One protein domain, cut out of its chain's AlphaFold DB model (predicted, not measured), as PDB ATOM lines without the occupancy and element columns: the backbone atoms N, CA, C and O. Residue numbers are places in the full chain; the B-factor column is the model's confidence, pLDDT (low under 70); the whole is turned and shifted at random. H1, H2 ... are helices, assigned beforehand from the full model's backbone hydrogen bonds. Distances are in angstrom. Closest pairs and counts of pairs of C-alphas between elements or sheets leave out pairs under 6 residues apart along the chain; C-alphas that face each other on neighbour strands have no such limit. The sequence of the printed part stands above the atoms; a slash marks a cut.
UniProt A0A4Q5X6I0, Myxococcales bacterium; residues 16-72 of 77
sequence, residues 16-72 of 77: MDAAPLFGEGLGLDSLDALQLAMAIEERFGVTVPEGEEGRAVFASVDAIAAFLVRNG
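This is residues 16 to 72 of the 77 residues of a protein of Myxococcales bacterium (UniProt A0A4Q5X6I0). Two longer helices, H1 and H3, run the same way with a gap between them, and the short helix H2 sits to one side of that gap, so that the three helix centres make a triangle. A looped stretch with no named element, residues 16 to 29, lies at the end where H1 and H3 begin. The printed part has 57 residues with three named helices, in the order H1, H2, H3, and no named strand; its class is all helix, with 31 residues in the helices. The whole is compact, with a radius of gyration of the C-alphas of 10.5 A, and the C-alphas span 30 by 21 by 19 A along their three main axes.

The printed part begins at Met 16, with its C-alpha at (142.959, 172.223, 191.380). Residues 16 to 29 hold no named element, and their C-alphas lie 8 to 16 A from the mean of the C-alphas. H1 follows as residues 30 to 44, the longest helix, 21.1 A from first to last C-alpha; it begins at C-alpha 30, at (159.109, 182.629, 195.649). H2 is residues 52 to 57, six residues. H3 is residues 61 to 70, 14.0 A long from first to last C-alpha, and ends at C-alpha 70, at (136.764, 186.989, 204.366).

H1 and H3 are close but not clearly touching: their closest C-alphas, those of Phe 44 and Leu 68, are 7.7 A apart. Their lines stand at a shallow tilt of 31 degrees, they run the same way, and their centres are 13.5 A apart. H1 and H2 are near each other, with no pair of C-alphas within 8 A but 5 pairs within 10 A. H2 and H3 touch only at the corner by their link, and their closest C-alphas, those of Val 57 and Ala 63, are 5.0 A apart. The lines of H2 and H3 are about perpendicular, at 89 degrees. In H2 and H3 every O i to N i+4 pair of the backbone is within hydrogen-bond range, and in H1 10 of 11 are.

The two C-alphas farthest apart are those of Glu 24 and Gly 72, at 30.4 A, and the first and last printed C-alphas, those of Met 16 and Gly 72, are 23.3 A apart. The printed part has no cut. The link from H1 to H2, 7 residues, is short, and the link from H2 to H3, 3 residues, is tight. The mean pLDDT of the printed part is 76.0. Residues 16 to 19, residues 24 to 27 and residue 72 are under 70, where the model's confidence is low.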
ATOM      1  N   MET A  16     143.573 172.825 190.202       56.25
ATOM      2  CA  MET A  16     142.959 172.223 191.380       56.25
ATOM      3  C   MET A  16     143.057 173.224 192.530       56.25
ATOM      4  O   MET A  16     144.160 173.497 192.999       56.25
ATOM      5  N   ASP A  17     141.917 173.725 193.005       60.75
ATOM      6  CA  ASP A  17     141.880 174.781 194.025       60.75
ATOM      7  C   ASP A  17     142.573 174.387 195.336       60.75
ATOM      8  O   ASP A  17     143.095 175.232 196.063       60.75
ATOM      9  N   ALA A  18     142.625 173.081 195.610       60.44
ATOM     10  CA  ALA A  18     143.279 172.483 196.768       60.44
ATOM     11  C   ALA A  18     144.760 172.119 196.540       60.44
ATOM     12  O   ALA A  18     145.422 171.660 197.472       60.44
ATOM     13  N   ALA A  19     145.285 172.262 195.318       66.50
ATOM     14  CA  ALA A  19     146.669 171.911 195.030       66.50
ATOM     15  C   ALA A  19     147.639 172.975 195.575       66.50
ATOM     16  O   ALA A  19     147.324 174.169 195.542       66.50
ATOM     17  N   PRO A  20     148.835 172.564 196.043       72.00
ATOM     18  CA  PRO A  20     149.853 173.495 196.503       72.00
ATOM     19  C   PRO A  20     150.249 174.469 195.395       72.00
ATOM     20  O   PRO A  20     150.650 174.051 194.314       72.00
ATOM     21  N   LEU A  21     150.187 175.773 195.638       73.44
ATOM     22  CA  LEU A  21     150.623 176.747 194.630       73.44
ATOM     23  C   LEU A  21     152.147 176.719 194.427       73.44
ATOM     24  O   LEU A  21     152.633 176.828 193.302       73.44
ATOM     25  N   PHE A  22     152.891 176.474 195.506       73.12
ATOM     26  CA  PHE A  22     154.350 176.356 195.496       73.12
ATOM     27  C   PHE A  22     154.820 174.905 195.464       73.12
ATOM     28  O   PHE A  22     154.182 174.008 196.021       73.12
ATOM     29  N   GLY A  23     156.000 174.687 194.887       71.00
ATOM     30  CA  GLY A  23     156.645 173.376 194.887       71.00
ATOM     31  C   GLY A  23     155.960 172.392 193.939       71.00
ATOM     32  O   GLY A  23     156.032 172.562 192.729       71.00
ATOM     33  N   GLU A  24     155.339 171.337 194.472       64.88
ATOM     34  CA  GLU A  24     154.886 170.176 193.681       64.88
ATOM     35  C   GLU A  24     153.499 170.337 193.026       64.88
ATOM     36  O   GLU A  24     153.095 169.476 192.250       64.88
ATOM     37  N   GLY A  25     152.751 171.408 193.323       68.12
ATOM     38  CA  GLY A  25     151.466 171.662 192.660       68.12
ATOM     39  C   GLY A  25     151.608 172.565 191.435       68.12
ATOM     40  O   GLY A  25     151.902 172.076 190.347       68.12
ATOM     41  N   LEU A  26     151.386 173.875 191.576       67.19
ATOM     42  CA  LEU A  26     151.450 174.808 190.439       67.19
ATOM     43  C   LEU A  26     152.883 175.188 190.033       67.19
ATOM     44  O   LEU A  26     153.076 175.781 188.974       67.19
ATOM     45  N   GLY A  27     153.876 174.818 190.847       69.19
ATOM     46  CA  GLY A  27     155.289 175.043 190.550       69.19
ATOM     47  C   GLY A  27     155.721 176.504 190.634       69.19
ATOM     48  O   GLY A  27     156.729 176.850 190.032       69.19
ATOM     49  N   LEU A  28     154.973 177.354 191.347       70.75
ATOM     50  CA  LEU A  28     155.336 178.761 191.504       70.75
ATOM     51  C   LEU A  28     156.613 178.899 192.333       70.75
ATOM     52  O   LEU A  28     156.810 178.188 193.328       70.75
ATOM     53  N   ASP A  29     157.454 179.850 191.938       75.19
ATOM     54  CA  ASP A  29     158.645 180.226 192.683       75.19
ATOM     55  C   ASP A  29     158.324 181.322 193.712       75.19
ATOM     56  O   ASP A  29     157.269 181.964 193.705       75.19
ATOM     57  N   SER A  30     159.264 181.581 194.627       71.38
ATOM     58  CA  SER A  30     159.109 182.629 195.649       71.38
ATOM     59  C   SER A  30     158.929 184.037 195.067       71.38
ATOM     60  O   SER A  30     158.453 184.927 195.768       71.38
ATOM     61  N   LEU A  31     159.325 184.249 193.808       77.31
ATOM     62  CA  LEU A  31     159.122 185.506 193.089       77.31
ATOM     63  C   LEU A  31     157.676 185.636 192.593       77.31
ATOM     64  O   LEU A  31     157.058 186.683 192.783       77.31
ATOM     65  N   ASP A  32     157.120 184.557 192.039       76.56
ATOM     66  CA  ASP A  32     155.734 184.534 191.570       76.56
ATOM     67  C   ASP A  32     154.753 184.712 192.734       76.56
ATOM     68  O   ASP A  32     153.746 185.402 192.592       76.56
ATOM     69  N   ALA A  33     155.087 184.167 193.913       75.38
ATOM     70  CA  ALA A  33     154.355 184.393 195.163       75.38
ATOM     71  C   ALA A  33     154.126 185.884 195.436       75.38
ATOM     72  O   ALA A  33     153.021 186.319 195.759       75.38
ATOM     73  N   LEU A  34     155.205 186.659 195.312       79.88
ATOM     74  CA  LEU A  34     155.226 188.077 195.628       79.88
ATOM     75  C   LEU A  34     154.425 188.868 194.595       79.88
ATOM     76  O   LEU A  34     153.644 189.741 194.961       79.88
ATOM     77  N   GLN A  35     154.574 188.534 193.313       81.25
ATOM     78  CA  GLN A  35     153.788 189.164 192.252       81.25
ATOM     79  C   GLN A  35     152.295 188.856 192.392       81.25
ATOM     80  O   GLN A  35     151.473 189.754 192.211       81.25
ATOM     81  N   LEU A  36     151.937 187.624 192.761       77.38
ATOM     82  CA  LEU A  36     150.551 187.234 193.004       77.38
ATOM     83  C   LEU A  36     149.965 187.995 194.198       77.38
ATOM     84  O   LEU A  36     148.842 188.489 194.109       77.38
ATOM     85  N   ALA A  37     150.742 188.146 195.276       79.06
ATOM     86  CA  ALA A  37     150.360 188.952 196.427       79.06
ATOM     87  C   ALA A  37     150.081 190.397 196.031       79.06
ATOM     88  O   ALA A  37     148.960 190.864 196.202       79.06
ATOM     89  N   MET A  38     151.048 191.053 195.392       82.75
ATOM     90  CA  MET A  38     150.899 192.436 194.942       82.75
ATOM     91  C   MET A  38     149.700 192.611 194.002       82.75
ATOM     92  O   MET A  38     148.950 193.575 194.131       82.75
ATOM     93  N   ALA A  39     149.474 191.666 193.082       81.69
ATOM     94  CA  ALA A  39     148.339 191.707 192.166       81.69
ATOM     95  C   ALA A  39     146.991 191.563 192.892       81.69
ATOM     96  O   ALA A  39     146.020 192.216 192.512       81.69
ATOM     97  N   ILE A  40     146.918 190.721 193.925       78.56
ATOM     98  CA  ILE A  40     145.729 190.558 194.767       78.56
ATOM     99  C   ILE A  40     145.469 191.823 195.584       78.56
ATOM    100  O   ILE A  40     144.341 192.314 195.604       78.56
ATOM    101  N   GLU A  41     146.500 192.372 196.218       84.38
ATOM    102  CA  GLU A  41     146.394 193.597 197.007       84.38
ATOM    103  C   GLU A  41     145.949 194.782 196.141       84.38
ATOM    104  O   GLU A  41     145.037 195.517 196.516       84.38
ATOM    105  N   GLU A  42     146.508 194.925 194.937       82.00
ATOM    106  CA  GLU A  42     146.144 195.998 194.006       82.00
ATOM    107  C   GLU A  42     144.727 195.830 193.437       82.00
ATOM    108  O   GLU A  42     143.973 196.800 193.335       82.00
ATOM    109  N   ARG A  43     144.329 194.603 193.079       77.81
ATOM    110  CA  ARG A  43     143.013 194.344 192.471       77.81
ATOM    111  C   ARG A  43     141.865 194.381 193.453       77.81
ATOM    112  O   ARG A  43     140.775 194.822 193.098       77.81
ATOM    113  N   PHE A  44     142.097 193.855 194.645       78.69
ATOM    114  CA  PHE A  44     141.051 193.639 195.628       78.69
ATOM    115  C   PHE A  44     141.137 194.604 196.808       78.69
ATOM    116  O   PHE A  44     140.217 194.644 197.621       78.69
ATOM    117  N   GLY A  45     142.204 195.404 196.901       80.88
ATOM    118  CA  GLY A  45     142.401 196.351 197.997       80.88
ATOM    119  C   GLY A  45     142.597 195.668 199.350       80.88
ATOM    120  O   GLY A  45     142.313 196.270 200.384       80.88
ATOM    121  N   VAL A  46     143.023 194.404 199.349       82.44
ATOM    122  CA  VAL A  46     143.325 193.628 200.559       82.44
ATOM    123  C   VAL A  46     144.804 193.771 200.909       82.44
ATOM    124  O   VAL A  46     145.591 194.188 200.069       82.44
ATOM    125  N   THR A  47     145.197 193.431 202.135       82.19
ATOM    126  CA  THR A  47     146.613 193.383 202.531       82.19
ATOM    127  C   THR A  47     146.954 191.972 202.953       82.19
ATOM    128  O   THR A  47     146.369 191.473 203.916       82.19
ATOM    129  N   VAL A  48     147.869 191.318 202.239       82.25
ATOM    130  CA  VAL A  48     148.246 189.942 202.568       82.25
ATOM    131  C   VAL A  48     149.361 189.975 203.617       82.25
ATOM    132  O   VAL A  48     150.386 190.618 203.395       82.25
ATOM    133  N   PRO A  49     149.192 189.321 204.780       80.50
ATOM    134  CA  PRO A  49     150.227 189.309 205.807       80.50
ATOM    135  C   PRO A  49     151.492 188.597 205.311       80.50
ATOM    136  O   PRO A  49     151.417 187.609 204.588       80.50
ATOM    137  N   GLU A  50     152.670 189.069 205.715       79.69
ATOM    138  CA  GLU A  50     153.946 188.439 205.360       79.69
ATOM    139  C   GLU A  50     154.290 187.263 206.297       79.69
ATOM    140  O   GLU A  50     153.805 187.160 207.424       79.69
ATOM    141  N   GLY A  51     155.174 186.366 205.852       79.19
ATOM    142  CA  GLY A  51     155.676 185.261 206.675       79.19
ATOM    143  C   GLY A  51     154.802 184.005 206.627       79.19
ATOM    144  O   GLY A  51     154.437 183.536 205.550       79.19
ATOM    145  N   GLU A  52     154.529 183.404 207.788       77.44
ATOM    146  CA  GLU A  52     153.794 182.132 207.876       77.44
ATOM    147  C   GLU A  52     152.308 182.295 207.523       77.44
ATOM    148  O   GLU A  52     151.749 181.446 206.832       77.44
ATOM    149  N   GLU A  53     151.698 183.424 207.899       77.56
ATOM    150  CA  GLU A  53     150.312 183.747 207.535       77.56
ATOM    151  C   GLU A  53     150.159 183.961 206.025       77.56
ATOM    152  O   GLU A  53     149.251 183.399 205.419       77.56
ATOM    153  N   GLY A  54     151.087 184.684 205.389       77.94
ATOM    154  CA  GLY A  54     151.110 184.838 203.932       77.94
ATOM    155  C   GLY A  54     151.309 183.515 203.215       77.94
ATOM    156  O   GLY A  54     150.588 183.201 202.273       77.94
ATOM    157  N   ARG A  55     152.229 182.676 203.707       77.69
ATOM    158  CA  ARG A  55     152.400 181.311 203.188       77.69
ATOM    159  C   ARG A  55     151.135 180.471 203.310       77.69
ATOM    160  O   ARG A  55     150.890 179.670 202.418       77.69
ATOM    161  N   ALA A  56     150.356 180.639 204.377       80.94
ATOM    162  CA  ALA A  56     149.082 179.948 204.539       80.94
ATOM    163  C   ALA A  56     148.023 180.466 203.554       80.94
ATOM    164  O   ALA A  56     147.288 179.658 202.992       80.94
ATOM    165  N   VAL A  57     147.978 181.778 203.294       80.38
ATOM    166  CA  VAL A  57     147.093 182.378 202.278       80.38
ATOM    167  C   VAL A  57     147.455 181.885 200.878       80.38
ATOM    168  O   VAL A  57     146.570 181.492 200.132       80.38
ATOM    169  N   PHE A  58     148.743 181.825 200.539       77.81
ATOM    170  CA  PHE A  58     149.224 181.316 199.250       77.81
ATOM    171  C   PHE A  58     149.463 179.800 199.236       77.81
ATOM    172  O   PHE A  58     150.124 179.292 198.332       77.81
ATOM    173  N   ALA A  59     148.963 179.055 200.223       79.19
ATOM    174  CA  ALA A  59     149.144 177.608 200.254       79.19
ATOM    175  C   ALA A  59     148.431 176.943 199.068       79.19
ATOM    176  O   ALA A  59     148.979 176.034 198.447       79.19
ATOM    177  N   SER A  60     147.235 177.427 198.738       78.00
ATOM    178  CA  SER A  60     146.383 176.929 197.662       78.00
ATOM    179  C   SER A  60     145.468 178.046 197.152       78.00
ATOM    180  O   SER A  60     145.308 179.073 197.815       78.00
ATOM    181  N   VAL A  61     144.848 177.863 195.985       75.44
ATOM    182  CA  VAL A  61     143.891 178.850 195.449       75.44
ATOM    183  C   VAL A  61     142.679 178.985 196.369       75.44
ATOM    184  O   VAL A  61     142.219 180.099 196.594       75.44
ATOM    185  N   ASP A  62     142.229 177.887 196.984       77.00
ATOM    186  CA  ASP A  62     141.146 177.898 197.974       77.00
ATOM    187  C   ASP A  62     141.474 178.801 199.174       77.00
ATOM    188  O   ASP A  62     140.638 179.586 199.613       77.00
ATOM    189  N   ALA A  63     142.721 178.779 199.658       82.25
ATOM    190  CA  ALA A  63     143.150 179.641 200.756       82.25
ATOM    191  C   ALA A  63     143.158 181.128 200.361       82.25
ATOM    192  O   ALA A  63     142.747 181.976 201.159       82.25
ATOM    193  N   ILE A  64     143.546 181.441 199.119       78.19
ATOM    194  CA  ILE A  64     143.460 182.797 198.564       78.19
ATOM    195  C   ILE A  64     141.994 183.221 198.432       78.19
ATOM    196  O   ILE A  64     141.627 184.303 198.885       78.19
ATOM    197  N   ALA A  65     141.142 182.376 197.854       76.31
ATOM    198  CA  ALA A  65     139.720 182.654 197.678       76.31
ATOM    199  C   ALA A  65     139.026 182.863 199.032       76.31
ATOM    200  O   ALA A  65     138.347 183.867 199.240       76.31
ATOM    201  N   ALA A  66     139.286 181.988 200.005       80.75
ATOM    202  CA  ALA A  66     138.794 182.124 201.370       80.75
ATOM    203  C   ALA A  66     139.293 183.418 202.032       80.75
ATOM    204  O   ALA A  66     138.539 184.076 202.753       80.75
ATOM    205  N   PHE A  67     140.547 183.811 201.788       82.94
ATOM    206  CA  PHE A  67     141.091 185.078 202.270       82.94
ATOM    207  C   PHE A  67     140.371 186.284 201.647       82.94
ATOM    208  O   PHE A  67     139.995 187.210 202.369       82.94
ATOM    209  N   LEU A  68     140.118 186.260 200.339       76.12
ATOM    210  CA  LEU A  68     139.405 187.317 199.620       76.12
ATOM    211  C   LEU A  68     137.950 187.450 200.091       76.12
ATOM    212  O   LEU A  68     137.523 188.546 200.462       76.12
ATOM    213  N   VAL A  69     137.223 186.334 200.185       77.00
ATOM    214  CA  VAL A  69     135.838 186.294 200.681       77.00
ATOM    215  C   VAL A  69     135.753 186.837 202.110       77.00
ATOM    216  O   VAL A  69     134.869 187.636 202.425       77.00
ATOM    217  N   ARG A  70     136.702 186.472 202.985       77.19
ATOM    218  CA  ARG A  70     136.764 186.989 204.366       77.19
ATOM    219  C   ARG A  70     137.030 188.491 204.437       77.19
ATOM    220  O   ARG A  70     136.565 189.125 205.380       77.19
ATOM    221  N   ASN A  71     137.746 189.052 203.465       76.00
ATOM    222  CA  ASN A  71     138.011 190.489 203.375       76.00
ATOM    223  C   ASN A  71     136.900 191.268 202.645       76.00
ATOM    224  O   ASN A  71     137.041 192.467 202.416       76.00
ATOM    225  N   GLY A  72     135.767 190.627 202.330       63.91
ATOM    226  CA  GLY A  72     134.601 191.300 201.756       63.91
ATOM    227  C   GLY A  72     134.714 191.564 200.259       63.91
ATOM    228  O   GLY A  72     133.964 192.382 199.728       63.91
TER     229      GLY A  72